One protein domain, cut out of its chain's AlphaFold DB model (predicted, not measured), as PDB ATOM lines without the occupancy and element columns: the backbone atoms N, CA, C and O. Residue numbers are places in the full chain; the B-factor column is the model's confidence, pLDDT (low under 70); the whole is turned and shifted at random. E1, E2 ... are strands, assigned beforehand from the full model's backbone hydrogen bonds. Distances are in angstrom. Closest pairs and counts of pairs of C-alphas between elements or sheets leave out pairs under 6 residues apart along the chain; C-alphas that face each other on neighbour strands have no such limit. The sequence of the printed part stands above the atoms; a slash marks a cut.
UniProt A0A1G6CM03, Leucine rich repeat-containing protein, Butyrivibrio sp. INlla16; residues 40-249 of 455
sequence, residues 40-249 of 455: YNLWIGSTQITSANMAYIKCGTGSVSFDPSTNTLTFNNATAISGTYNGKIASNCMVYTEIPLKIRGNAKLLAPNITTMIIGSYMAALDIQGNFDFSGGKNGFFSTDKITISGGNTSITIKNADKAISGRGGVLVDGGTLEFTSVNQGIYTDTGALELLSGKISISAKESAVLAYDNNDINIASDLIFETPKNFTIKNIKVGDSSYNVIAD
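AT A GLANCE: This is residues 40 to 249 of the 455 residues of the protein "Leucine rich repeat-containing protein" of Butyrivibrio sp. INlla16 (UniProt A0A1G6CM03). The chain is wound in stacked turns, a solenoid whose strands from E4 to E15 stack as parallel neighbours along the longest axis. The hairpins E1-E2 and E3-E4 form one end of the stack, and beyond the other end lies a loosely joined hairpin, E16-E17. The printed part has 210 residues, with no named helix and 17 strands, E1 to E17 in order along the chain: all strand. E1 to E15 make a branched, mixed sheet and E16 with E17 an antiparallel one. The whole is compact by its radius of gyration of the C-alphas, 16.9 A, yet elongated, spanning 60 by 32 by 31 A.

IN THESE COORDINATES: In the large sheet, find C-alpha 171 at (17.503, 40.044, 23.864), where E12, the longest strand by residues, begins; it ends at 189 and bends by 173 degrees at residue 179, with its end C-alphas 6.8 A apart. Before it come E6, residues 101 to 110, 20.6 A; E8, 126 to 135, 18.9 A; and E11, 155 to 167, 18.0 A. After it comes E13, 194 to 205, 17.3 A. The shorter strands are E1, 40 to 44, starting at (19.771, 15.451, 24.842); E2, 47 to 50; E3, 63 to 67; E4, 72 to 78; E5, 93 to 97; E7, 117 to 121; E9, 139 to 143; E10, 147 to 150; E14, 208 to 212; and E15, 218 to 220. Last come E16, 233 to 239, 17.6 A, and E17, 242 to 248, 18.4 A, ending at (11.506, 56.681, 34.119).

HOW THE PARTS SIT: Start at E12: E10 and E11 are on one side of it, E13 and E14 on the other. Look for N 179 and O 156, 2.8 A, between E11 and E12, and N 202 and O 178, 2.8 A, between E12 and E13. E8 has E6 on one side, parallel at 1 degree, with N 131 and O 105 at 2.8 A; E10 and E11 are on its other side. E7 has E5 on one side and E9 on the other, with N 120 and O 95 at 2.9 A. E15 is an edge strand beside E13, with N 196 and O 219 at 2.8 A. In the hairpin E3 and E4, antiparallel at 175 degrees, N 76 and O 63 are 2.8 A apart. In the hairpin E16 and E17, N 237 and O 244 are 3.0 A apart; the closest C-alphas of E14 and E17, Ser 208 and Ile 247, are 7.1 A apart.

THE WHOLE: The C-alphas farthest apart, Ala 52 and Gly 240, are 60.2 A apart. The printed part has no cut. The links E2 to E3, E4 to E5 and E15 to E16 are long. Mean pLDDT of the printed part is 81.1; among the 49 residues under 70 are 204 to 209 and 211 to 249.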
ATOM      1  N   TYR A  40      19.576  14.170  25.531       93.00
ATOM      2  CA  TYR A  40      19.771  15.451  24.842       93.00
ATOM      3  C   TYR A  40      19.840  16.667  25.776       93.00
ATOM      4  O   TYR A  40      19.708  17.794  25.311       93.00
ATOM      5  N   ASN A  41      20.002  16.464  27.090       92.81
ATOM      6  CA  ASN A  41      20.031  17.545  28.096       92.81
ATOM      7  C   ASN A  41      18.870  18.553  27.943       92.81
ATOM      8  O   ASN A  41      19.007  19.768  28.107       92.81
ATOM      9  N   LEU A  42      17.700  18.005  27.618       95.69
ATOM     10  CA  LEU A  42      16.431  18.694  27.460       95.69
ATOM     11  C   LEU A  42      15.395  17.957  28.307       95.69
ATOM     12  O   LEU A  42      15.328  16.726  28.297       95.69
ATOM     13  N   TRP A  43      14.578  18.709  29.034       96.56
ATOM     14  CA  TRP A  43      13.493  18.187  29.849       96.56
ATOM     15  C   TRP A  43      12.201  18.921  29.536       96.56
ATOM     16  O   TRP A  43      12.167  20.150  29.467       96.56
ATOM     17  N   ILE A  44      11.124  18.155  29.395       96.25
ATOM     18  CA  ILE A  44       9.773  18.669  29.179       96.25
ATOM     19  C   ILE A  44       8.888  18.083  30.267       96.25
ATOM     20  O   ILE A  44       8.675  16.872  30.361       96.25
ATOM     21  N   GLY A  45       8.442  18.957  31.161       94.19
ATOM     22  CA  GLY A  45       7.841  18.580  32.422       94.19
ATOM     23  C   GLY A  45       8.843  17.819  33.280       94.19
ATOM     24  O   GLY A  45       9.967  18.266  33.490       94.19
ATOM     25  N   SER A  46       8.448  16.650  33.775       91.19
ATOM     26  CA  SER A  46       9.339  15.777  34.550       91.19
ATOM     27  C   SER A  46      10.084  14.734  33.698       91.19
ATOM     28  O   SER A  46      10.735  13.854  34.256       91.19
ATOM     29  N   THR A  47      10.001  14.810  32.365       92.19
ATOM     30  CA  THR A  47      10.572  13.818  31.438       92.19
ATOM     31  C   THR A  47      11.857  14.333  30.791       92.19
ATOM     32  O   THR A  47      11.853  15.406  30.195       92.19
ATOM     33  N   GLN A  48      12.942  13.553  30.872       94.69
ATOM     34  CA  GLN A  48      14.170  13.791  30.103       94.69
ATOM     35  C   GLN A  48      13.987  13.313  28.661       94.69
ATOM     36  O   GLN A  48      13.468  12.216  28.433       94.69
ATOM     37  N   ILE A  49      14.410  14.130  27.698       96.06
ATOM     38  CA  ILE A  49      14.313  13.806  26.277       96.06
ATOM     39  C   ILE A  49      15.525  12.979  25.852       96.06
ATOM     40  O   ILE A  49      16.674  13.332  26.136       96.06
ATOM     41  N   THR A  50      15.249  11.866  25.180       95.88
ATOM     42  CA  THR A  50      16.234  10.907  24.680       95.88
ATOM     43  C   THR A  50      15.898  10.469  23.258       95.88
ATOM     44  O   THR A  50      14.792  10.721  22.765       95.88
ATOM     45  N   SER A  51      16.816   9.753  22.605       90.50
ATOM     46  CA  SER A  51      16.590   9.183  21.267       90.50
ATOM     47  C   SER A  51      15.340   8.291  21.182       90.50
ATOM     48  O   SER A  51      14.774   8.129  20.106       90.50
ATOM     49  N   ALA A  52      14.864   7.756  22.314       90.75
ATOM     50  CA  ALA A  52      13.692   6.889  22.385       90.75
ATOM     51  C   ALA A  52      12.346   7.636  22.472       90.75
ATOM     52  O   ALA A  52      11.310   7.034  22.201       90.75
ATOM     53  N   ASN A  53      12.320   8.912  22.880       91.38
ATOM     54  CA  ASN A  53      11.065   9.643  23.131       91.38
ATOM     55  C   ASN A  53      10.951  11.004  22.417       91.38
ATOM     56  O   ASN A  53       9.904  11.642  22.492       91.38
ATOM     57  N   MET A  54      11.984  11.428  21.683       91.19
ATOM     58  CA  MET A  54      12.037  12.734  21.013       91.19
ATOM     59  C   MET A  54      10.906  12.989  19.997       91.19
ATOM     60  O   MET A  54      10.520  14.136  19.796       91.19
ATOM     61  N   ALA A  55      10.337  11.945  19.383       86.75
ATOM     62  CA  ALA A  55       9.281  12.083  18.374       86.75
ATOM     63  C   ALA A  55       7.875  12.311  18.961       86.75
ATOM     64  O   ALA A  55       7.006  12.845  18.274       86.75
ATOM     65  N   TYR A  56       7.633  11.908  20.214       83.56
ATOM     66  CA  TYR A  56       6.327  12.042  20.858       83.56
ATOM     67  C   TYR A  56       6.478  12.368  22.339       83.56
ATOM     68  O   TYR A  56       6.655  11.494  23.193       83.56
ATOM     69  N   ILE A  57       6.374  13.656  22.643       89.12
ATOM     70  CA  ILE A  57       6.520  14.178  23.993       89.12
ATOM     71  C   ILE A  57       5.136  14.563  24.511       89.12
ATOM     72  O   ILE A  57       4.381  15.288  23.864       89.12
ATOM     73  N   LYS A  58       4.782  14.047  25.692       87.19
ATOM     74  CA  LYS A  58       3.430  14.169  26.243       87.19
ATOM     75  C   LYS A  58       3.066  15.628  26.534       87.19
ATOM     76  O   LYS A  58       3.639  16.257  27.425       87.19
ATOM     77  N   CYS A  59       2.022  16.103  25.870       89.19
ATOM     78  CA  CYS A  59       1.363  17.377  26.130       89.19
ATOM     79  C   CYS A  59      -0.151  17.171  26.296       89.19
ATOM     80  O   CYS A  59      -0.645  16.067  26.088       89.19
ATOM     81  N   GLY A  60      -0.873  18.198  26.754       88.81
ATOM     82  CA  GLY A  60      -2.332  18.158  26.918       88.81
ATOM     83  C   GLY A  60      -3.041  17.799  25.612       88.81
ATOM     84  O   GLY A  60      -3.358  16.642  25.359       88.81
ATOM     85  N   THR A  61      -3.288  18.805  24.781       90.44
ATOM     86  CA  THR A  61      -3.686  18.633  23.374       90.44
ATOM     87  C   THR A  61      -2.482  18.786  22.453       90.44
ATOM     88  O   THR A  61      -1.447  19.289  22.890       90.44
ATOM     89  N   GLY A  62      -2.631  18.406  21.182       92.56
ATOM     90  CA  GLY A  62      -1.609  18.647  20.166       92.56
ATOM     91  C   GLY A  62      -0.425  17.684  20.238       92.56
ATOM     92  O   GLY A  62      -0.563  16.560  20.719       92.56
ATOM     93  N   SER A  63       0.736  18.124  19.754       91.94
ATOM     94  CA  SER A  63       1.981  17.353  19.805       91.94
ATOM     95  C   SER A  63       3.186  18.218  20.161       91.94
ATOM     96  O   SER A  63       3.225  19.415  19.867       91.94
ATOM     97  N   VAL A  64       4.196  17.584  20.758       96.38
ATOM     98  CA  VAL A  64       5.520  18.168  20.989       96.38
ATOM     99  C   VAL A  64       6.581  17.176  20.525       96.38
ATOM    100  O   VAL A  64       6.505  15.992  20.863       96.38
ATOM    101  N   SER A  65       7.557  17.652  19.753       95.50
ATOM    102  CA  SER A  65       8.652  16.834  19.217       95.50
ATOM    103  C   SER A  65       9.975  17.594  19.214       95.50
ATOM    104  O   SER A  65       9.995  18.817  19.079       95.50
ATOM    105  N   PHE A  66      11.080  16.864  19.329       97.56
ATOM    106  CA  PHE A  66      12.436  17.398  19.312       97.56
ATOM    107  C   PHE A  66      13.251  16.779  18.172       97.56
ATOM    108  O   PHE A  66      13.320  15.558  18.050       97.56
ATOM    109  N   ASP A  67      13.870  17.629  17.355       95.12
ATOM    110  CA  ASP A  67      14.832  17.241  16.326       95.12
ATOM    111  C   ASP A  67      16.265  17.530  16.813       95.12
ATOM    112  O   ASP A  67      16.667  18.700  16.862       95.12
ATOM    113  N   PRO A  68      17.053  16.495  17.159       94.56
ATOM    114  CA  PRO A  68      18.417  16.668  17.650       94.56
ATOM    115  C   PRO A  68      19.407  17.118  16.567       94.56
ATOM    116  O   PRO A  68      20.486  17.587  16.907       94.56
ATOM    117  N   SER A  69      19.079  16.990  15.274       93.19
ATOM    118  CA  SER A  69      19.977  17.425  14.191       93.19
ATOM    119  C   SER A  69      20.015  18.946  14.039       93.19
ATOM    120  O   SER A  69      21.009  19.510  13.587       93.19
ATOM    121  N   THR A  70      18.941  19.617  14.456       94.75
ATOM    122  CA  THR A  70      18.775  21.070  14.346       94.75
ATOM    123  C   THR A  70      18.564  21.760  15.697       94.75
ATOM    124  O   THR A  70      18.399  22.980  15.732       94.75
ATOM    125  N   ASN A  71      18.564  20.992  16.794       97.06
ATOM    126  CA  ASN A  71      18.141  21.396  18.137       97.06
ATOM    127  C   ASN A  71      16.785  22.115  18.146       97.06
ATOM    128  O   ASN A  71      16.612  23.144  18.803       97.06
ATOM    129  N   THR A  72      15.814  21.579  17.404       98.12
ATOM    130  CA  THR A  72      14.503  22.215  17.246       98.12
ATOM    131  C   THR A  72      13.442  21.510  18.075       98.12
ATOM    132  O   THR A  72      13.098  20.358  17.821       98.12
ATOM    133  N   LEU A  73      12.871  22.228  19.042       98.38
ATOM    134  CA  LEU A  73      11.671  21.840  19.769       98.38
ATOM    135  C   LEU A  73      10.438  22.450  19.095       98.38
ATOM    136  O   LEU A  73      10.266  23.670  19.076       98.38
ATOM    137  N   THR A  74       9.560  21.597  18.573       98.25
ATOM    138  CA  THR A  74       8.345  22.015  17.867       98.25
ATOM    139  C   THR A  74       7.109  21.726  18.704       98.25
ATOM    140  O   THR A  74       6.887  20.591  19.124       98.25
ATOM    141  N   PHE A  75       6.282  22.749  18.905       97.75
ATOM    142  CA  PHE A  75       4.950  22.632  19.488       97.75
ATOM    143  C   PHE A  75       3.888  22.714  18.394       97.75
ATOM    144  O   PHE A  75       3.939  23.588  17.535       97.75
ATOM    145  N   ASN A  76       2.885  21.849  18.439       96.50
ATOM    146  CA  ASN A  76       1.724  21.936  17.565       96.50
ATOM    147  C   ASN A  76       0.460  21.869  18.419       96.50
ATOM    148  O   ASN A  76       0.047  20.787  18.817       96.50
ATOM    149  N   ASN A  77      -0.130  23.024  18.718       94.31
ATOM    150  CA  ASN A  77      -1.346  23.211  19.513       94.31
ATOM    151  C   ASN A  77      -1.260  22.610  20.927       94.31
ATOM    152  O   ASN A  77      -2.233  22.066  21.464       94.31
ATOM    153  N   ALA A  78      -0.076  22.710  21.536       94.19
ATOM    154  CA  ALA A  78       0.187  22.196  22.873       94.19
ATOM    155  C   ALA A  78      -0.459  23.079  23.950       94.19
ATOM    156  O   ALA A  78      -0.173  24.270  24.022       94.19
ATOM    157  N   THR A  79      -1.301  22.500  24.812       93.50
ATOM    158  CA  THR A  79      -2.050  23.262  25.843       93.50
ATOM    159  C   THR A  79      -1.609  23.014  27.286       93.50
ATOM    160  O   THR A  79      -2.003  23.726  28.209       93.50
ATOM    161  N   ALA A  80      -0.805  21.978  27.514       90.38
ATOM    162  CA  ALA A  80      -0.300  21.639  28.837       90.38
ATOM    163  C   ALA A  80       0.967  20.794  28.730       90.38
ATOM    164  O   ALA A  80       1.123  20.025  27.785       90.38
ATOM    165  N   ILE A  81       1.816  20.883  29.749       92.94
ATOM    166  CA  ILE A  81       2.964  20.002  29.967       92.94
ATOM    167  C   ILE A  81       2.788  19.360  31.345       92.94
ATOM    168  O   ILE A  81       2.383  20.021  32.302       92.94
ATOM    169  N   SER A  82       3.047  18.055  31.445       86.19
ATOM    170  CA  SER A  82       2.857  17.322  32.697       86.19
ATOM    171  C   SER A  82       4.080  17.445  33.605       86.19
ATOM    172  O   SER A  82       5.149  16.919  33.302       86.19
ATOM    173  N   GLY A  83       3.904  18.103  34.750       89.50
ATOM    174  CA  GLY A  83       4.969  18.288  35.735       89.50
ATOM    175  C   GLY A  83       5.936  19.414  35.373       89.50
ATOM    176  O   GLY A  83       5.689  20.208  34.468       89.50
ATOM    177  N   THR A  84       7.030  19.493  36.124       92.81
ATOM    178  CA  THR A  84       8.112  20.461  35.920       92.81
ATOM    179  C   THR A  84       9.460  19.799  36.178       92.81
ATOM    180  O   THR A  84       9.554  18.847  36.963       92.81
ATOM    181  N   TYR A  85      10.502  20.327  35.544       93.44
ATOM    182  CA  TYR A  85      11.880  20.044  35.897       93.44
ATOM    183  C   TYR A  85      12.216  20.802  37.183       93.44
ATOM    184  O   TYR A  85      12.065  22.023  37.245       93.44
ATOM    185  N   ASN A  86      12.660  20.062  38.201       86.00
ATOM    186  CA  ASN A  86      12.992  20.568  39.538       86.00
ATOM    187  C   ASN A  86      14.427  20.164  39.928       86.00
ATOM    188  O   ASN A  86      14.668  19.780  41.071       86.00
ATOM    189  N   GLY A  87      15.340  20.117  38.950       79.75
ATOM    190  CA  GLY A  87      16.718  19.666  39.151       79.75
ATOM    191  C   GLY A  87      17.599  20.710  39.838       79.75
ATOM    192  O   GLY A  87      17.225  21.287  40.853       79.75
ATOM    193  N   LYS A  88      18.800  20.960  39.307       73.31
ATOM    194  CA  LYS A  88      19.854  21.740  39.996       73.31
ATOM    195  C   LYS A  88      19.622  23.261  40.041       73.31
ATOM    196  O   LYS A  88      20.510  24.003  40.452       73.31
ATOM    197  N   ILE A  89      18.455  23.736  39.620       75.44
ATOM    198  CA  ILE A  89      18.150  25.162  39.477       75.44
ATOM    199  C   ILE A  89      17.150  25.622  40.540       75.44
ATOM    200  O   ILE A  89      16.287  24.873  40.987       75.44
ATOM    201  N   ALA A  90      17.246  26.889  40.945       67.19
ATOM    202  CA  ALA A  90      16.419  27.457  42.015       67.19
ATOM    203  C   ALA A  90      14.945  27.698  41.622       67.19
ATOM    204  O   ALA A  90      14.132  28.092  42.459       67.19
ATOM    205  N   SER A  91      14.592  27.554  40.345       80.00
ATOM    206  CA  SER A  91      13.246  27.788  39.814       80.00
ATOM    207  C   SER A  91      12.841  26.616  38.935       80.00
ATOM    208  O   SER A  91      13.649  26.134  38.155       80.00
ATOM    209  N   ASN A  92      11.600  26.161  39.054       91.31
ATOM    210  CA  ASN A  92      11.128  25.021  38.276       91.31
ATOM    211  C   ASN A  92      10.879  25.435  36.821       91.31
ATOM    212  O   ASN A  92      10.498  26.578  36.571       91.31
ATOM    213  N   CYS A  93      11.014  24.505  35.880       95.69
ATOM    214  CA  CYS A  93      10.794  24.758  34.455       95.69
ATOM    215  C   CYS A  93       9.723  23.830  33.875       95.69
ATOM    216  O   CYS A  93       9.735  22.638  34.178       95.69
ATOM    217  N   MET A  94       8.821  24.327  33.022       97.31
ATOM    218  CA  MET A  94       7.985  23.425  32.207       97.31
ATOM    219  C   MET A  94       8.790  22.856  31.036       97.31
ATOM    220  O   MET A  94       8.652  21.681  30.721       97.31
ATOM    221  N   VAL A  95       9.672  23.659  30.447       98.00
ATOM    222  CA  VAL A  95      10.712  23.227  29.510       98.00
ATOM    223  C   VAL A  95      12.049  23.714  30.047       98.00
ATOM    224  O   VAL A  95      12.203  24.910  30.302       98.00
ATOM    225  N   TYR A  96      12.988  22.796  30.252       97.38
ATOM    226  CA  TYR A  96      14.348  23.091  30.698       97.38
ATOM    227  C   TYR A  96      15.360  22.564  29.692       97.38
ATOM    228  O   TYR A  96      15.267  21.404  29.298       97.38
ATOM    229  N   THR A  97      16.337  23.380  29.314       95.69
ATOM    230  CA  THR A  97      17.412  22.967  28.409       95.69
ATOM    231  C   THR A  97      18.777  23.468  28.878       95.69
ATOM    232  O   THR A  97      18.883  24.541  29.476       95.69
ATOM    233  N   GLU A  98      19.807  22.669  28.606       92.56
ATOM    234  CA  GLU A  98      21.226  23.022  28.765       92.56
ATOM    235  C   GLU A  98      21.935  23.141  27.396       92.56
ATOM    236  O   GLU A  98      23.155  23.274  27.338       92.56
ATOM    237  N   ILE A  99      21.187  23.064  26.287       93.12
ATOM    238  CA  ILE A  99      21.696  23.198  24.915       93.12
ATOM    239  C   ILE A  99      20.991  24.353  24.193       93.12
ATOM    240  O   ILE A  99      19.857  24.687  24.549       93.12
ATOM    241  N   PRO A 100      21.615  24.975  23.173       94.69
ATOM    242  CA  PRO A 100      20.941  26.008  22.396       94.69
ATOM    243  C   PRO A 100      19.707  25.421  21.722       94.69
ATOM    244  O   PRO A 100      19.806  24.365  21.097       94.69
ATOM    245  N   LEU A 101      18.560  26.086  21.857       97.62
ATOM    246  CA  LEU A 101      17.277  25.519  21.452       97.62
ATOM    247  C   LEU A 101      16.519  26.454  20.514       97.62
ATOM    248  O   LEU A 101      16.216  27.600  20.852       97.62
ATOM    249  N   LYS A 102      16.142  25.917  19.353       98.56
ATOM    250  CA  LYS A 102      15.163  26.527  18.457       98.56
ATOM    251  C   LYS A 102      13.768  26.122  18.906       98.56
ATOM    252  O   LYS A 102      13.448  24.940  18.959       98.56
ATOM    253  N   ILE A 103      12.924  27.091  19.221       98.56
ATOM    254  CA  ILE A 103      11.542  26.879  19.647       98.56
ATOM    255  C   ILE A 103      10.634  27.274  18.488       98.56
ATOM    256  O   ILE A 103      10.717  28.401  17.992       98.56
ATOM    257  N   ARG A 104       9.813  26.329  18.023       98.25
ATOM    258  CA  ARG A 104       8.975  26.475  16.826       98.25
ATOM    259  C   ARG A 104       7.521  26.082  17.067       98.25
ATOM    260  O   ARG A 104       7.209  25.312  17.975       98.25
ATOM    261  N   GLY A 105       6.641  26.582  16.202       97.62
ATOM    262  CA  GLY A 105       5.241  26.169  16.127       97.62
ATOM    263  C   GLY A 105       4.323  26.985  17.033       97.62
ATOM    264  O   GLY A 105       4.381  28.209  17.001       97.62
ATOM    265  N   ASN A 106       3.418  26.347  17.776       97.62
ATOM    266  CA  ASN A 106       2.454  27.065  18.607       97.62
ATOM    267  C   ASN A 106       2.037  26.320  19.885       97.62
ATOM    268  O   ASN A 106       1.905  25.093  19.902       97.62
ATOM    269  N   ALA A 107       1.830  27.075  20.965       98.12
ATOM    270  CA  ALA A 107       1.418  26.532  22.257       98.12
ATOM    271  C   ALA A 107       0.675  27.561  23.117       98.12
ATOM    272  O   ALA A 107       0.987  28.749  23.097       98.12
ATOM    273  N   LYS A 108      -0.252  27.073  23.946       98.19
ATOM    274  CA  LYS A 108      -0.920  27.840  24.998       98.19
ATOM    275  C   LYS A 108      -0.628  27.219  26.356       98.19
ATOM    276  O   LYS A 108      -1.189  26.181  26.680       98.19
ATOM    277  N   LEU A 109       0.245  27.821  27.156       97.75
ATOM    278  CA  LEU A 109       0.736  27.199  28.390       97.75
ATOM    279  C   LEU A 109       0.450  28.066  29.617       97.75
ATOM    280  O   LEU A 109       0.654  29.278  29.620       97.75
ATOM    281  N   LEU A 110       0.004  27.417  30.691       97.19
ATOM    282  CA  LEU A 110      -0.206  28.034  31.997       97.19
ATOM    283  C   LEU A 110       0.851  27.519  32.972       97.19
ATOM    284  O   LEU A 110       0.923  26.319  33.248       97.19
ATOM    285  N   ALA A 111       1.637  28.434  33.530       95.81
ATOM    286  CA  ALA A 111       2.589  28.111  34.575       95.81
ATOM    287  C   ALA A 111       1.852  27.580  35.824       95.81
ATOM    288  O   ALA A 111       0.917  28.218  36.319       95.81
ATOM    289  N   PRO A 112       2.289  26.454  36.413       92.44
ATOM    290  CA  PRO A 112       1.614  25.844  37.560       92.44
ATOM    291  C   PRO A 112       1.734  26.668  38.852       92.44
ATOM    292  O   PRO A 112       0.976  26.457  39.799       92.44
ATOM    293  N   ASN A 113       2.713  27.573  38.941       91.50
ATOM    294  CA  ASN A 113       2.904  28.485  40.066       91.50
ATOM    295  C   ASN A 113       3.797  29.672  39.669       91.50
ATOM    296  O   ASN A 113       4.509  29.620  38.671       91.50
ATOM    297  N   ILE A 114       3.822  30.704  40.516       89.31
ATOM    298  CA  ILE A 114       4.571  31.955  40.296       89.31
ATOM    299  C   ILE A 114       6.100  31.801  40.257       89.31
ATOM    300  O   ILE A 114       6.787  32.733  39.871       89.31
ATOM    301  N   THR A 115       6.652  30.661  40.680       90.56
ATOM    302  CA  THR A 115       8.105  30.417  40.641       90.56
ATOM    303  C   THR A 115       8.545  29.645  39.398       90.56
ATOM    304  O   THR A 115       9.735  29.400  39.234       90.56
ATOM    305  N   THR A 116       7.603  29.234  38.544       94.25
ATOM    306  CA  THR A 116       7.897  28.403  37.371       94.25
ATOM    307  C   THR A 116       8.282  29.259  36.173       94.25
ATOM    308  O   THR A 116       7.581  30.213  35.854       94.25
ATOM    309  N   MET A 117       9.364  28.905  35.493       97.31
ATOM    310  CA  MET A 117       9.696  29.408  34.162       97.31
ATOM    311  C   MET A 117       9.013  28.495  33.142       97.31
ATOM    312  O   MET A 117       9.135  27.272  33.238       97.31
ATOM    313  N   ILE A 118       8.244  29.045  32.206       98.25
ATOM    314  CA  ILE A 118       7.545  28.213  31.218       98.25
ATOM    315  C   ILE A 118       8.589  27.575  30.304       98.25
ATOM    316  O   ILE A 118       8.677  26.350  30.246       98.25
ATOM    317  N   ILE A 119       9.463  28.383  29.705       98.38
ATOM    318  CA  ILE A 119      10.653  27.892  29.012       98.38
ATOM    319  C   ILE A 119      11.890  28.543  29.625       98.38
ATOM    320  O   ILE A 119      12.011  29.765  29.642       98.38
ATOM    321  N   GLY A 120      12.782  27.718  30.175       96.56
ATOM    322  CA  GLY A 120      14.005  28.154  30.835       96.56
ATOM    323  C   GLY A 120      15.244  27.467  30.270       96.56
ATOM    324  O   GLY A 120      15.263  26.251  30.100       96.56
ATOM    325  N   SER A 121      16.292  28.248  30.047       93.62
ATOM    326  CA  SER A 121      17.620  27.782  29.662       93.62
ATOM    327  C   SER A 121      18.677  28.291  30.640       93.62
ATOM    328  O   SER A 121      18.621  29.437  31.096       93.62
ATOM    329  N   TYR A 122      19.644  27.437  30.969       85.00
ATOM    330  CA  TYR A 122      20.844  27.823  31.706       85.00
ATOM    331  C   TYR A 122      22.062  27.522  30.833       85.00
ATOM    332  O   TYR A 122      22.330  26.372  30.510       85.00
ATOM    333  N   MET A 123      22.800  28.576  30.496       77.50
ATOM    334  CA  MET A 123      23.998  28.609  29.648       77.50
ATOM    335  C   MET A 123      23.778  28.318  28.160       77.50
ATOM    336  O   MET A 123      24.731  27.957  27.475       77.50
ATOM    337  N   ALA A 124      22.556  28.491  27.647       89.25
ATOM    338  CA  ALA A 124      22.305  28.289  26.227       89.25
ATOM    339  C   ALA A 124      21.281  29.249  25.610       89.25
ATOM    340  O   ALA A 124      20.241  29.549  26.205       89.25
ATOM    341  N   ALA A 125      21.553  29.702  24.389       93.56
ATOM    342  CA  ALA A 125      20.679  30.615  23.666       93.56
ATOM    343  C   ALA A 125      19.314  29.997  23.306       93.56
ATOM    344  O   ALA A 125      19.195  28.797  23.044       93.56
ATOM    345  N   LEU A 126      18.285  30.846  23.258       98.50
ATOM    346  CA  LEU A 126      16.957  30.491  22.756       98.50
ATOM    347  C   LEU A 126      16.664  31.268  21.473       98.50
ATOM    348  O   LEU A 126      16.758  32.492  21.462       98.50
ATOM    349  N   ASP A 127      16.262  30.566  20.420       98.25
ATOM    350  CA  ASP A 127      15.808  31.151  19.154       98.25
ATOM    351  C   ASP A 127      14.330  30.804  18.953       98.25
ATOM    352  O   ASP A 127      13.974  29.630  18.843       98.25
ATOM    353  N   ILE A 128      13.456  31.805  18.926       98.69
ATOM    354  CA  ILE A 128      12.005  31.645  19.009       98.69
ATOM    355  C   ILE A 128      11.348  32.160  17.729       98.69
ATOM    356  O   ILE A 128      11.493  33.327  17.366       98.69
ATOM    357  N   GLN A 129      10.550  31.299  17.094       98.00
ATOM    358  CA  GLN A 129       9.625  31.679  16.024       98.00
ATOM    359  C   GLN A 129       8.321  30.889  16.165       98.00
ATOM    360  O   GLN A 129       8.358  29.667  16.301       98.00
ATOM    361  N   GLY A 130       7.164  31.550  16.123       97.12
ATOM    362  CA  GLY A 130       5.868  30.872  16.264       97.12
ATOM    363  C   GLY A 130       4.831  31.623  17.095       97.12
ATOM    364  O   GLY A 130       5.014  32.795  17.412       97.12
ATOM    365  N   ASN A 131       3.741  30.935  17.448       98.00
ATOM    366  CA  ASN A 131       2.578  31.522  18.121       98.00
ATOM    367  C   ASN A 131       2.417  30.986  19.548       98.00
ATOM    368  O   ASN A 131       1.974  29.853  19.749       98.00
ATOM    369  N   PHE A 132       2.752  31.791  20.552       98.69
ATOM    370  CA  PHE A 132       2.815  31.355  21.947       98.69
ATOM    371  C   PHE A 132       1.928  32.219  22.850       98.69
ATOM    372  O   PHE A 132       2.143  33.420  22.950       98.69
ATOM    373  N   ASP A 133       0.952  31.602  23.524       98.50
ATOM    374  CA  ASP A 133       0.060  32.240  24.511       98.50
ATOM    375  C   ASP A 133       0.356  31.686  25.908       98.50
ATOM    376  O   ASP A 133      -0.101  30.609  26.305       98.50
ATOM    377  N   PHE A 134       1.190  32.398  26.652       98.62
ATOM    378  CA  PHE A 134       1.697  31.968  27.944       98.62
ATOM    379  C   PHE A 134       1.092  32.779  29.084       98.62
ATOM    380  O   PHE A 134       0.866  33.985  28.978       98.62
ATOM    381  N   SER A 135       0.860  32.123  30.221       96.38
ATOM    382  CA  SER A 135       0.313  32.797  31.395       96.38
ATOM    383  C   SER A 135       0.907  32.336  32.724       96.38
ATOM    384  O   SER A 135       1.179  31.156  32.936       96.38
ATOM    385  N   GLY A 136       1.067  33.282  33.649       92.62
ATOM    386  CA  GLY A 136       1.617  33.064  34.981       92.62
ATOM    387  C   GLY A 136       3.129  32.829  34.992       92.62
ATOM    388  O   GLY A 136       3.817  32.911  33.978       92.62
ATOM    389  N   GLY A 137       3.643  32.474  36.168       94.75
ATOM    390  CA  GLY A 137       5.031  32.048  36.328       94.75
ATOM    391  C   GLY A 137       6.002  33.172  36.664       94.75
ATOM    392  O   GLY A 137       5.638  34.334  36.824       94.75
ATOM    393  N   LYS A 138       7.263  32.782  36.809       95.12
ATOM    394  CA  LYS A 138       8.397  33.684  36.986       95.12
ATOM    395  C   LYS A 138       8.816  34.266  35.637       95.12
ATOM    396  O   LYS A 138       9.052  35.459  35.524       95.12
ATOM    397  N   ASN A 139       8.862  33.429  34.602       98.00
ATOM    398  CA  ASN A 139       9.199  33.864  33.255       98.00
ATOM    399  C   ASN A 139       8.361  33.136  32.210       98.00
ATOM    400  O   ASN A 139       8.117  31.936  32.364       98.00
ATOM    401  N   GLY A 140       7.973  33.836  31.142       98.19
ATOM    402  CA  GLY A 140       7.527  33.173  29.917       98.19
ATOM    403  C   GLY A 140       8.722  32.498  29.249       98.19
ATOM    404  O   GLY A 140       8.788  31.270  29.185       98.19
ATOM    405  N   PHE A 141       9.716  33.310  28.885       98.56
ATOM    406  CA  PHE A 141      11.016  32.849  28.400       98.56
ATOM    407  C   PHE A 141      12.140  33.351  29.304       98.56
ATOM    408  O   PHE A 141      12.207  34.535  29.647       98.56
ATOM    409  N   PHE A 142      13.031  32.445  29.687       97.94
ATOM    410  CA  PHE A 142      14.224  32.743  30.464       97.94
ATOM    411  C   PHE A 142      15.442  32.082  29.827       97.94
ATOM    412  O   PHE A 142      15.419  30.884  29.548       97.94
ATOM    413  N   SER A 143      16.525  32.835  29.671       96.00
ATOM    414  CA  SER A 143      17.848  32.295  29.392       96.00
ATOM    415  C   SER A 143      18.903  33.069  30.172       96.00
ATOM    416  O   SER A 143      18.801  34.287  30.334       96.00
ATOM    417  N   THR A 144      19.934  32.373  30.658       90.06
ATOM    418  CA  THR A 144      21.145  33.059  31.133       90.06
ATOM    419  C   THR A 144      22.042  33.541  29.983       90.06
ATOM    420  O   THR A 144      23.025  34.215  30.250       90.06
ATOM    421  N   ASP A 145      21.723  33.173  28.743       92.00
ATOM    422  CA  ASP A 145      22.387  33.568  27.493       92.00
ATOM    423  C   ASP A 145      21.418  34.438  26.647       92.00
ATOM    424  O   ASP A 145      20.435  34.961  27.189       92.00
ATOM    425  N   LYS A 146      21.671  34.617  25.344       92.75
ATOM    426  CA  LYS A 146      20.843  35.418  24.429       92.75
ATOM    427  C   LYS A 146      19.485  34.765  24.132       92.75
ATOM    428  O   LYS A 146      19.380  33.558  23.895       92.75
ATOM    429  N   ILE A 147      18.435  35.584  24.082       98.31
ATOM    430  CA  ILE A 147      17.131  35.233  23.504       98.31
ATOM    431  C   ILE A 147      16.969  35.984  22.183       98.31
ATOM    432  O   ILE A 147      17.128  37.200  22.143       98.31
ATOM    433  N   THR A 148      16.635  35.269  21.113       97.81
ATOM    434  CA  THR A 148      16.329  35.840  19.797       97.81
ATOM    435  C   THR A 148      14.887  35.526  19.425       97.81
ATOM    436  O   THR A 148      14.459  34.376  19.509       97.81
ATOM    437  N   ILE A 149      14.140  36.544  19.012       97.69
ATOM    438  CA  ILE A 149      12.779  36.443  18.486       97.69
ATOM    439  C   ILE A 149      12.802  37.033  17.083       97.69
ATOM    440  O   ILE A 149      13.257  38.158  16.894       97.69
ATOM    441  N   SER A 150      12.347  36.265  16.097       90.19
ATOM    442  CA  SER A 150      12.402  36.682  14.695       90.19
ATOM    443  C   SER A 150      11.182  36.227  13.896       90.19
ATOM    444  O   SER A 150      10.406  35.369  14.329       90.19
ATOM    445  N   GLY A 151      11.025  36.796  12.699       81.19
ATOM    446  CA  GLY A 151      10.027  36.388  11.712       81.19
ATOM    447  C   GLY A 151       8.689  37.114  11.856       81.19
ATOM    448  O   GLY A 151       8.061  37.103  12.911       81.19
ATOM    449  N   GLY A 152       8.207  37.704  10.758       75.75
ATOM    450  CA  GLY A 152       7.008  38.556  10.757       75.75
ATOM    451  C   GLY A 152       5.708  37.874  11.212       75.75
ATOM    452  O   GLY A 152       4.811  38.553  11.696       75.75
ATOM    453  N   ASN A 153       5.622  36.544  11.111       87.25
ATOM    454  CA  ASN A 153       4.451  35.764  11.530       87.25
ATOM    455  C   ASN A 153       4.525  35.266  12.985       87.25
ATOM    456  O   ASN A 153       3.625  34.554  13.422       87.25
ATOM    457  N   THR A 154       5.592  35.581  13.721       96.50
ATOM    458  CA  THR A 154       5.728  35.215  15.136       96.50
ATOM    459  C   THR A 154       4.773  36.057  15.982       96.50
ATOM    460  O   THR A 154       4.743  37.276  15.846       96.50
ATOM    461  N   SER A 155       4.004  35.424  16.870       97.06
ATOM    462  CA  SER A 155       3.066  36.090  17.779       97.06
ATOM    463  C   SER A 155       3.244  35.569  19.198       97.06
ATOM    464  O   SER A 155       2.966  34.406  19.480       97.06
ATOM    465  N   ILE A 156       3.677  36.414  20.127       98.50
ATOM    466  CA  ILE A 156       3.948  36.010  21.507       98.50
ATOM    467  C   ILE A 156       3.112  36.855  22.455       98.50
ATOM    468  O   ILE A 156       3.340  38.051  22.606       98.50
ATOM    469  N   THR A 157       2.195  36.207  23.162       98.06
ATOM    470  CA  THR A 157       1.406  36.808  24.232       98.06
ATOM    471  C   THR A 157       1.846  36.215  25.565       98.06
ATOM    472  O   THR A 157       1.808  34.999  25.748       98.06
ATOM    473  N   ILE A 158       2.263  37.051  26.520       98.19
ATOM    474  CA  ILE A 158       2.663  36.592  27.861       98.19
ATOM    475  C   ILE A 158       1.936  37.411  28.918       98.19
ATOM    476  O   ILE A 158       2.126  38.620  29.017       98.19
ATOM    477  N   LYS A 159       1.123  36.749  29.743       93.56
ATOM    478  CA  LYS A 159       0.271  37.398  30.751       93.56
ATOM    479  C   LYS A 159       0.628  36.948  32.162       93.56
ATOM    480  O   LYS A 159       0.737  35.760  32.429       93.56
ATOM    481  N   ASN A 160       0.711  37.865  33.116       89.31
ATOM    482  CA  ASN A 160       0.919  37.584  34.542       89.31
ATOM    483  C   ASN A 160       2.218  36.826  34.891       89.31
ATOM    484  O   ASN A 160       2.281  36.190  35.946       89.31
ATOM    485  N   ALA A 161       3.245  36.880  34.042       92.12
ATOM    486  CA  ALA A 161       4.589  36.423  34.404       92.12
ATOM    487  C   ALA A 161       5.316  37.499  35.234       92.12
ATOM    488  O   ALA A 161       5.058  38.683  35.026       92.12
ATOM    489  N   ASP A 162       6.223  37.125  36.149       86.69
ATOM    490  CA  ASP A 162       7.093  38.100  36.842       86.69
ATOM    491  C   ASP A 162       7.874  38.950  35.838       86.69
ATOM    492  O   ASP A 162       7.756  40.179  35.854       86.69
ATOM    493  N   LYS A 163       8.571  38.282  34.909       91.19
ATOM    494  CA  LYS A 163       9.082  38.906  33.687       91.19
ATOM    495  C   LYS A 163       8.590  38.167  32.456       91.19
ATOM    496  O   LYS A 163       8.680  36.942  32.440       91.19
ATOM    497  N   ALA A 164       8.102  38.841  31.419       95.81
ATOM    498  CA  ALA A 164       7.708  38.122  30.205       95.81
ATOM    499  C   ALA A 164       8.926  37.444  29.556       95.81
ATOM    500  O   ALA A 164       8.948  36.216  29.405       95.81
ATOM    501  N   ILE A 165       9.969  38.227  29.283       97.44
ATOM    502  CA  ILE A 165      11.240  37.772  28.719       97.44
ATOM    503  C   ILE A 165      12.380  38.179  29.648       97.44
ATOM    504  O   ILE A 165      12.470  39.323  30.086       97.44
ATOM    505  N   SER A 166      13.274  37.237  29.928       94.88
ATOM    506  CA  SER A 166      14.520  37.483  30.649       94.88
ATOM    507  C   SER A 166      15.671  36.791  29.928       94.88
ATOM    508  O   SER A 166      15.929  35.616  30.186       94.88
ATOM    509  N   GLY A 167      16.348  37.510  29.038       93.44
ATOM    510  CA  GLY A 167      17.572  37.056  28.376       93.44
ATOM    511  C   GLY A 167      18.762  37.759  29.005       93.44
ATOM    512  O   GLY A 167      19.048  38.899  28.662       93.44
ATOM    513  N   ARG A 168      19.430  37.112  29.965       84.25
ATOM    514  CA  ARG A 168      20.542  37.737  30.703       84.25
ATOM    515  C   ARG A 168      21.723  38.048  29.788       84.25
ATOM    516  O   ARG A 168      22.303  39.120  29.906       84.25
ATOM    517  N   GLY A 169      22.026  37.157  28.840       82.19
ATOM    518  CA  GLY A 169      23.039  37.357  27.797       82.19
ATOM    519  C   GLY A 169      22.552  38.175  26.595       82.19
ATOM    520  O   GLY A 169      23.219  38.192  25.566       82.19
ATOM    521  N   GLY A 170      21.398  38.840  26.704       86.19
ATOM    522  CA  GLY A 170      20.847  39.729  25.685       86.19
ATOM    523  C   GLY A 170      19.490  39.297  25.140       86.19
ATOM    524  O   GLY A 170      19.068  38.143  25.261       86.19
ATOM    525  N   VAL A 171      18.799  40.247  24.518       92.31
ATOM    526  CA  VAL A 171      17.503  40.044  23.864       92.31
ATOM    527  C   VAL A 171      17.521  40.739  22.508       92.31
ATOM    528  O   VAL A 171      17.693  41.950  22.448       92.31
ATOM    529  N   LEU A 172      17.312  39.974  21.436       90.75
ATOM    530  CA  LEU A 172      17.107  40.477  20.078       90.75
ATOM    531  C   LEU A 172      15.670  40.191  19.640       90.75
ATOM    532  O   LEU A 172      15.232  39.041  19.673       90.75
ATOM    533  N   VAL A 173      14.957  41.224  19.206       90.69
ATOM    534  CA  VAL A 173      13.654  41.142  18.548       90.69
ATOM    535  C   VAL A 173      13.780  41.756  17.159       90.69
ATOM    536  O   VAL A 173      13.993  42.959  17.021       90.69
ATOM    537  N   ASP A 174      13.642  40.914  16.141       86.81
ATOM    538  CA  ASP A 174      13.666  41.289  14.727       86.81
ATOM    539  C   ASP A 174      12.438  40.702  14.010       86.81
ATOM    540  O   ASP A 174      12.504  39.770  13.199       86.81
ATOM    541  N   GLY A 175      11.267  41.198  14.415       82.00
ATOM    542  CA  GLY A 175       9.979  40.904  13.800       82.00
ATOM    543  C   GLY A 175       8.959  40.258  14.739       82.00
ATOM    544  O   GLY A 175       9.250  39.859  15.866       82.00
ATOM    545  N   GLY A 176       7.730  40.144  14.232       90.25
ATOM    546  CA  GLY A 176       6.595  39.540  14.931       90.25
ATOM    547  C   GLY A 176       5.757  40.529  15.749       90.25
ATOM    548  O   GLY A 176       5.982  41.740  15.718       90.25
ATOM    549  N   THR A 177       4.770  39.995  16.467       88.38
ATOM    550  CA  THR A 177       3.876  40.721  17.378       88.38
ATOM    551  C   THR A 177       4.070  40.205  18.802       88.38
ATOM    552  O   THR A 177       3.880  39.020  19.068       88.38
ATOM    553  N   LEU A 178       4.467  41.076  19.723       91.50
ATOM    554  CA  LEU A 178       4.754  40.752  21.116       91.50
ATOM    555  C   LEU A 178       3.795  41.543  22.011       91.50
ATOM    556  O   LEU A 178       3.829  42.767  22.016       91.50
ATOM    557  N   GLU A 179       2.964  40.851  22.785       87.38
ATOM    558  CA  GLU A 179       1.984  41.452  23.696       87.38
ATOM    559  C   GLU A 179       2.192  40.941  25.121       87.38
ATOM    560  O   GLU A 179       1.820  39.814  25.472       87.38
ATOM    561  N   PHE A 180       2.802  41.764  25.971       88.69
ATOM    562  CA  PHE A 180       3.161  41.370  27.329       88.69
ATOM    563  C   PHE A 180       2.366  42.138  28.373       88.69
ATOM    564  O   PHE A 180       2.322  43.363  28.385       88.69
ATOM    565  N   THR A 181       1.815  41.404  29.333       79.88
ATOM    566  CA  THR A 181       1.304  41.942  30.592       79.88
ATOM    567  C   THR A 181       2.083  41.296  31.726       79.88
ATOM    568  O   THR A 181       1.789  40.171  32.130       79.88
ATOM    569  N   SER A 182       3.108  41.976  32.224       77.25
ATOM    570  CA  SER A 182       4.040  41.428  33.212       77.25
ATOM    571  C   SER A 182       3.809  42.007  34.602       77.25
ATOM    572  O   SER A 182       3.378  43.147  34.769       77.25
ATOM    573  N   VAL A 183       4.106  41.217  35.633       77.25
ATOM    574  CA  VAL A 183       3.995  41.662  37.023       77.25
ATOM    575  C   VAL A 183       5.067  42.691  37.333       77.25
ATOM    576  O   VAL A 183       4.717  43.679  37.957       77.25
ATOM    577  N   ASN A 184       6.313  42.496  36.894       67.06
ATOM    578  CA  ASN A 184       7.409  43.422  37.172       67.06
ATOM    579  C   ASN A 184       8.042  43.950  35.882       67.06
ATOM    580  O   ASN A 184       7.878  45.135  35.595       67.06
ATOM    581  N   GLN A 185       8.688  43.102  35.073       77.31
ATOM    582  CA  GLN A 185       9.361  43.537  33.840       77.31
ATOM    583  C   GLN A 185       8.762  42.919  32.579       77.31
ATOM    584  O   GLN A 185       8.463  41.734  32.563       77.31
ATOM    585  N   GLY A 186       8.635  43.668  31.487       81.94
ATOM    586  CA  GLY A 186       8.342  43.055  30.187       81.94
ATOM    587  C   GLY A 186       9.553  42.297  29.657       81.94
ATOM    588  O   GLY A 186       9.578  41.066  29.651       81.94
ATOM    589  N   ILE A 187      10.573  43.050  29.258       86.69
ATOM    590  CA  ILE A 187      11.852  42.534  28.777       86.69
ATOM    591  C   ILE A 187      12.938  42.886  29.790       86.69
ATOM    592  O   ILE A 187      13.042  44.025  30.240       86.69
ATOM    593  N   TYR A 188      13.744  41.896  30.151       83.12
ATOM    594  CA  TYR A 188      14.861  42.034  31.072       83.12
ATOM    595  C   TYR A 188      16.152  41.507  30.442       83.12
ATOM    596  O   TYR A 188      16.179  40.368  29.965       83.12
ATOM    597  N   THR A 189      17.219  42.298  30.522       75.19
ATOM    598  CA  THR A 189      18.607  41.876  30.290       75.19
ATOM    599  C   THR A 189      19.515  42.463  31.372       75.19
ATOM    600  O   THR A 189      19.190  43.477  31.991       75.19
ATOM    601  N   ASP A 190      20.648  41.822  31.643       67.81
ATOM    602  CA  ASP A 190      21.643  42.355  32.575       67.81
ATOM    603  C   ASP A 190      23.093  42.264  32.100       67.81
ATOM    604  O   ASP A 190      23.882  43.109  32.499       67.81
ATOM    605  N   THR A 191      23.451  41.315  31.232       71.56
ATOM    606  CA  THR A 191      24.838  41.129  30.757       71.56
ATOM    607  C   THR A 191      25.028  41.148  29.239       71.56
ATOM    608  O   THR A 191      26.180  41.178  28.812       71.56
ATOM    609  N   GLY A 192      23.959  41.112  28.427       67.19
ATOM    610  CA  GLY A 192      24.075  41.241  26.964       67.19
ATOM    611  C   GLY A 192      23.099  42.228  26.313       67.19
ATOM    612  O   GLY A 192      22.107  42.647  26.914       67.19
ATOM    613  N   ALA A 193      23.401  42.603  25.067       73.25
ATOM    614  CA  ALA A 193      22.726  43.664  24.315       73.25
ATOM    615  C   ALA A 193      21.195  43.518  24.258       73.25
ATOM    616  O   ALA A 193      20.656  42.407  24.214       73.25
ATOM    617  N   LEU A 194      20.502  44.657  24.219       78.38
ATOM    618  CA  LEU A 194      19.075  44.734  23.929       78.38
ATOM    619  C   LEU A 194      18.872  45.354  22.548       78.38
ATOM    620  O   LEU A 194      19.121  46.538  22.347       78.38
ATOM    621  N   GLU A 195      18.347  44.569  21.622       78.56
ATOM    622  CA  GLU A 195      18.139  44.957  20.231       78.56
ATOM    623  C   GLU A 195      16.658  44.754  19.881       78.56
ATOM    624  O   GLU A 195      16.203  43.629  19.709       78.56
ATOM    625  N   LEU A 196      15.875  45.828  19.805       80.88
ATOM    626  CA  LEU A 196      14.483  45.825  19.349       80.88
ATOM    627  C   LEU A 196      14.440  46.485  17.965       80.88
ATOM    628  O   LEU A 196      14.229  47.692  17.852       80.88
ATOM    629  N   LEU A 197      14.727  45.700  16.927       77.31
ATOM    630  CA  LEU A 197      15.003  46.198  15.576       77.31
ATOM    631  C   LEU A 197      13.744  46.325  14.716       77.31
ATOM    632  O   LEU A 197      13.636  47.255  13.922       77.31
ATOM    633  N   SER A 198      12.800  45.390  14.852       70.62
ATOM    634  CA  SER A 198      11.555  45.384  14.079       70.62
ATOM    635  C   SER A 198      10.443  44.589  14.782       70.62
ATOM    636  O   SER A 198      10.708  43.772  15.667       70.62
ATOM    637  N   GLY A 199       9.183  44.815  14.390       72.06
ATOM    638  CA  GLY A 199       8.001  44.137  14.943       72.06
ATOM    639  C   GLY A 199       7.037  45.070  15.685       72.06
ATOM    640  O   GLY A 199       7.297  46.254  15.865       72.06
ATOM    641  N   LYS A 200       5.890  44.532  16.114       76.88
ATOM    642  CA  LYS A 200       4.885  45.243  16.919       76.88
ATOM    643  C   LYS A 200       4.992  44.783  18.363       76.88
ATOM    644  O   LYS A 200       4.649  43.646  18.664       76.88
ATOM    645  N   ILE A 201       5.457  45.647  19.256       76.88
ATOM    646  CA  ILE A 201       5.674  45.292  20.660       76.88
ATOM    647  C   ILE A 201       4.776  46.168  21.528       76.88
ATOM    648  O   ILE A 201       4.916  47.381  21.508       76.88
ATOM    649  N   SER A 202       3.884  45.547  22.298       73.38
ATOM    650  CA  SER A 202       3.077  46.188  23.334       73.38
ATOM    651  C   SER A 202       3.393  45.541  24.677       73.38
ATOM    652  O   SER A 202       3.288  44.324  24.847       73.38
ATOM    653  N   ILE A 203       3.833  46.347  25.642       72.12
ATOM    654  CA  ILE A 203       4.238  45.866  26.960       72.12
ATOM    655  C   ILE A 203       3.596  46.728  28.034       72.12
ATOM    656  O   ILE A 203       3.907  47.906  28.170       72.12
ATOM    657  N   SER A 204       2.802  46.081  28.877       67.44
ATOM    658  CA  SER A 204       2.331  46.608  30.146       67.44
ATOM    659  C   SER A 204       3.040  45.871  31.281       67.44
ATOM    660  O   SER A 204       2.929  44.653  31.419       67.44
ATOM    661  N   ALA A 205       3.815  46.586  32.091       62.16
ATOM    662  CA  ALA A 205       4.549  46.016  33.218       62.16
ATOM    663  C   ALA A 205       4.562  47.002  34.391       62.16
ATOM    664  O   ALA A 205       4.533  48.212  34.170       62.16
ATOM    665  N   LYS A 206       4.574  46.509  35.640       62.88
ATOM    666  CA  LYS A 206       4.453  47.402  36.811       62.88
ATOM    667  C   LYS A 206       5.738  48.130  37.172       62.88
ATOM    668  O   LYS A 206       5.651  49.232  37.699       62.88
ATOM    669  N   GLU A 207       6.893  47.501  36.968       57.97
ATOM    670  CA  GLU A 207       8.184  48.111  37.294       57.97
ATOM    671  C   GLU A 207       8.817  48.715  36.043       57.97
ATOM    672  O   GLU A 207       9.182  49.888  36.043       57.97
ATOM    673  N   SER A 208       8.955  47.943  34.962       60.69
ATOM    674  CA  SER A 208       9.571  48.446  33.728       60.69
ATOM    675  C   SER A 208       9.096  47.658  32.514       60.69
ATOM    676  O   SER A 208       9.139  46.431  32.520       60.69
ATOM    677  N   ALA A 209       8.687  48.324  31.433       67.94
ATOM    678  CA  ALA A 209       8.430  47.602  30.184       67.94
ATOM    679  C   ALA A 209       9.714  46.922  29.678       67.94
ATOM    680  O   ALA A 209       9.690  45.770  29.247       67.94
ATOM    681  N   VAL A 210      10.843  47.614  29.833       74.25
ATOM    682  CA  VAL A 210      12.186  47.149  29.499       74.25
ATOM    683  C   VAL A 210      13.132  47.520  30.642       74.25
ATOM    684  O   VAL A 210      13.104  48.656  31.107       74.25
ATOM    685  N   LEU A 211      13.966  46.579  31.083       68.44
ATOM    686  CA  LEU A 211      15.042  46.802  32.051       68.44
ATOM    687  C   LEU A 211      16.338  46.161  31.537       68.44
ATOM    688  O   LEU A 211      16.379  44.950  31.334       68.44
ATOM    689  N   ALA A 212      17.383  46.965  31.351       65.44
ATOM    690  CA  ALA A 212      18.711  46.537  30.910       65.44
ATOM    691  C   ALA A 212      19.777  47.080  31.881       65.44
ATOM    692  O   ALA A 212      19.754  48.273  32.173       65.44
ATOM    693  N   TYR A 213      20.673  46.227  32.399       51.34
ATOM    694  CA  TYR A 213      21.814  46.645  33.243       51.34
ATOM    695  C   TYR A 213      23.128  46.761  32.441       51.34
ATOM    696  O   TYR A 213      23.221  46.219  31.341       51.34
ATOM    697  N   ASP A 214      24.100  47.507  32.977       42.56
ATOM    698  CA  ASP A 214      25.293  48.036  32.291       42.56
ATOM    699  C   ASP A 214      26.214  46.997  31.608       42.56
ATOM    700  O   ASP A 214      26.471  45.925  32.156       42.56
ATOM    701  N   ASN A 215      26.773  47.412  30.451       45.97
ATOM    702  CA  ASN A 215      27.561  46.708  29.404       45.97
ATOM    703  C   ASN A 215      26.807  46.340  28.111       45.97
ATOM    704  O   ASN A 215      27.367  45.667  27.248       45.97
ATOM    705  N   ASN A 216      25.568  46.803  27.942       47.88
ATOM    706  CA  ASN A 216      24.706  46.368  26.846       47.88
ATOM    707  C   ASN A 216      24.451  47.495  25.847       47.88
ATOM    708  O   ASN A 216      23.937  48.544  26.230       47.88
ATOM    709  N   ASP A 217      24.757  47.257  24.570       55.81
ATOM    710  CA  ASP A 217      24.240  48.084  23.481       55.81
ATOM    711  C   ASP A 217      22.708  48.008  23.513       55.81
ATOM    712  O   ASP A 217      22.127  46.919  23.489       55.81
ATOM    713  N   ILE A 218      22.054  49.166  23.632       60.62
ATOM    714  CA  ILE A 218      20.597  49.287  23.570       60.62
ATOM    715  C   ILE A 218      20.255  49.930  22.231       60.62
ATOM    716  O   ILE A 218      20.484  51.121  22.032       60.62
ATOM    717  N   ASN A 219      19.691  49.140  21.325       61.62
ATOM    718  CA  ASN A 219      19.218  49.595  20.027       61.62
ATOM    719  C   ASN A 219      17.709  49.353  19.932       61.62
ATOM    720  O   ASN A 219      17.265  48.210  19.997       61.62
ATOM    721  N   ILE A 220      16.914  50.419  19.828       64.62
ATOM    722  CA  ILE A 220      15.448  50.351  19.782       64.62
ATOM    723  C   ILE A 220      14.964  51.206  18.611       64.62
ATOM    724  O   ILE A 220      15.251  52.403  18.567       64.62
ATOM    725  N   ALA A 221      14.215  50.604  17.686       57.47
ATOM    726  CA  ALA A 221      13.603  51.310  16.565       57.47
ATOM    727  C   ALA A 221      12.610  52.396  17.039       57.47
ATOM    728  O   ALA A 221      11.915  52.249  18.047       57.47
ATOM    729  N   SER A 222      12.551  53.519  16.319       47.28
ATOM    730  CA  SER A 222      11.829  54.730  16.740       47.28
ATOM    731  C   SER A 222      10.297  54.636  16.692       47.28
ATOM    732  O   SER A 222       9.623  55.528  17.197       47.28
ATOM    733  N   ASP A 223       9.740  53.600  16.068       48.91
ATOM    734  CA  ASP A 223       8.310  53.403  15.787       48.91
ATOM    735  C   ASP A 223       7.604  52.430  16.756       48.91
ATOM    736  O   ASP A 223       6.422  52.119  16.592       48.91
ATOM    737  N   LEU A 224       8.300  51.974  17.801       48.28
ATOM    738  CA  LEU A 224       7.761  51.089  18.836       48.28
ATOM    739  C   LEU A 224       6.829  51.831  19.815       48.28
ATOM    740  O   LEU A 224       7.205  52.833  20.425       48.28
ATOM    741  N   ILE A 225       5.611  51.306  20.009       46.41
ATOM    742  CA  ILE A 225       4.577  51.892  20.880       46.41
ATOM    743  C   ILE A 225       4.558  51.178  22.238       46.41
ATOM    744  O   ILE A 225       4.114  50.039  22.346       46.41
ATOM    745  N   PHE A 226       4.965  51.869  23.303       47.50
ATOM    746  CA  PHE A 226       4.820  51.383  24.679       47.50
ATOM    747  C   PHE A 226       3.575  51.999  25.329       47.50
ATOM    748  O   PHE A 226       3.494  53.217  25.486       47.50
ATOM    749  N   GLU A 227       2.616  51.174  25.754       40.81
ATOM    750  CA  GLU A 227       1.511  51.639  26.598       40.81
ATOM    751  C   GLU A 227       2.033  51.915  28.017       40.81
ATOM    752  O   GLU A 227       2.242  51.014  28.832       40.81
ATOM    753  N   THR A 228       2.290  53.189  28.312       38.03
ATOM    754  CA  THR A 228       2.793  53.633  29.615       38.03
ATOM    755  C   THR A 228       1.734  53.453  30.708       38.03
ATOM    756  O   THR A 228       0.596  53.903  30.532       38.03
ATOM    757  N   PRO A 229       2.075  52.904  31.890       38.72
ATOM    758  CA  PRO A 229       1.240  53.076  33.074       38.72
ATOM    759  C   PRO A 229       1.058  54.578  33.347       38.72
ATOM    760  O   PRO A 229       1.989  55.346  33.115       38.72
ATOM    761  N   LYS A 230      -0.103  54.994  33.876       36.47
ATOM    762  CA  LYS A 230      -0.533  56.402  34.093       36.47
ATOM    763  C   LYS A 230       0.463  57.339  34.819       36.47
ATOM    764  O   LYS A 230       0.200  58.533  34.907       36.47
ATOM    765  N   ASN A 231       1.583  56.813  35.309       35.91
ATOM    766  CA  ASN A 231       2.537  57.450  36.209       35.91
ATOM    767  C   ASN A 231       3.992  57.387  35.684       35.91
ATOM    768  O   ASN A 231       4.927  57.689  36.417       35.91
ATOM    769  N   PHE A 232       4.211  56.967  34.435       35.00
ATOM    770  CA  PHE A 232       5.542  56.878  33.827       35.00
ATOM    771  C   PHE A 232       5.587  57.727  32.558       35.00
ATOM    772  O   PHE A 232       4.645  57.726  31.768       35.00
ATOM    773  N   THR A 233       6.687  58.450  32.356       36.84
ATOM    774  CA  THR A 233       6.922  59.226  31.130       36.84
ATOM    775  C   THR A 233       7.963  58.525  30.266       36.84
ATOM    776  O   THR A 233       8.992  58.073  30.771       36.84
ATOM    777  N   ILE A 234       7.708  58.458  28.954       42.88
ATOM    778  CA  ILE A 234       8.767  58.238  27.963       42.88
ATOM    779  C   ILE A 234       9.551  59.547  27.916       42.88
ATOM    780  O   ILE A 234       9.024  60.572  27.478       42.88
ATOM    781  N   LYS A 235      10.780  59.552  28.432       39.47
ATOM    782  CA  LYS A 235      11.653  60.721  28.319       39.47
ATOM    783  C   LYS A 235      12.523  60.578  27.079       39.47
ATOM    784  O   LYS A 235      13.344  59.667  27.020       39.47
ATOM    785  N   ASN A 236      12.373  61.532  26.157       40.34
ATOM    786  CA  ASN A 236      13.357  61.829  25.120       40.34
ATOM    787  C   ASN A 236      14.512  62.577  25.780       40.34
ATOM    788  O   ASN A 236      14.403  63.777  26.042       40.34
ATOM    789  N   ILE A 237      15.602  61.890  26.098       37.97
ATOM    790  CA  ILE A 237      16.783  62.570  26.632       37.97
ATOM    791  C   ILE A 237      17.667  62.953  25.448       37.97
ATOM    792  O   ILE A 237      18.141  62.076  24.730       37.97
ATOM    793  N   LYS A 238      17.876  64.260  25.237       33.28
ATOM    794  CA  LYS A 238      18.924  64.766  24.342       33.28
ATOM    795  C   LYS A 238      20.258  64.752  25.078       33.28
ATOM    796  O   LYS A 238      20.387  65.394  26.119       33.28
ATOM    797  N   VAL A 239      21.244  64.055  24.525       32.12
ATOM    798  CA  VAL A 239      22.636  64.098  24.989       32.12
ATOM    799  C   VAL A 239      23.499  64.384  23.764       32.12
ATOM    800  O   VAL A 239      23.685  63.513  22.915       32.12
ATOM    801  N   GLY A 240      23.960  65.630  23.633       40.50
ATOM    802  CA  GLY A 240      24.496  66.141  22.367       40.50
ATOM    803  C   GLY A 240      23.413  66.216  21.280       40.50
ATOM    804  O   GLY A 240      22.254  66.511  21.579       40.50
ATOM    805  N   ASP A 241      23.774  65.903  20.034       30.70
ATOM    806  CA  ASP A 241      22.863  65.942  18.876       30.70
ATOM    807  C   ASP A 241      21.941  64.709  18.756       30.70
ATOM    808  O   ASP A 241      21.169  64.594  17.807       30.70
ATOM    809  N   SER A 242      21.988  63.772  19.711       28.97
ATOM    810  CA  SER A 242      21.230  62.509  19.676       28.97
ATOM    811  C   SER A 242      20.162  62.426  20.772       28.97
ATOM    812  O   SER A 242      20.333  62.977  21.862       28.97
ATOM    813  N   SER A 243      19.054  61.730  20.482       29.59
ATOM    814  CA  SER A 243      17.883  61.580  21.367       29.59
ATOM    815  C   SER A 243      17.632  60.102  21.713       29.59
ATOM    816  O   SER A 243      17.646  59.272  20.809       29.59
ATOM    817  N   TYR A 244      17.372  59.779  22.989       39.94
ATOM    818  CA  TYR A 244      17.145  58.408  23.496       39.94
ATOM    819  C   TYR A 244      15.755  58.244  24.132       39.94
ATOM    820  O   TYR A 244      15.305  59.163  24.814       39.94
ATOM    821  N   ASN A 245      15.132  57.061  23.991       41.84
ATOM    822  CA  ASN A 245      13.852  56.701  24.626       41.84
ATOM    823  C   ASN A 245      14.082  55.872  25.905       41.84
ATOM    824  O   ASN A 245      14.527  54.728  25.823       41.84
ATOM    825  N   VAL A 246      13.747  56.411  27.084       50.62
ATOM    826  CA  VAL A 246      13.821  55.687  28.374       50.62
ATOM    827  C   VAL A 246      12.506  55.832  29.150       50.62
ATOM    828  O   VAL A 246      11.879  56.893  29.117       50.62
ATOM    829  N   ILE A 247      12.097  54.780  29.873       48.31
ATOM    830  CA  ILE A 247      10.952  54.793  30.802       48.31
ATOM    831  C   ILE A 247      11.476  55.082  32.216       48.31
ATOM    832  O   ILE A 247      12.217  54.274  32.775       48.31
ATOM    833  N   ALA A 248      11.104  56.233  32.780       44.44
ATOM    834  CA  ALA A 248      11.506  56.681  34.119       44.44
ATOM    835  C   ALA A 248      10.307  56.743  35.084       44.44
ATOM    836  O   ALA A 248       9.175  56.965  34.648       44.44
ATOM    837  N   ASP A 249      10.567  56.572  36.385       43.59
ATOM    838  CA  ASP A 249       9.557  56.696  37.450       43.59
ATOM    839  C   ASP A 249       9.118  58.159  37.713       43.59
ATOM    840  O   ASP A 249       9.712  59.112  37.197       43.59
TER     841      ASP A 249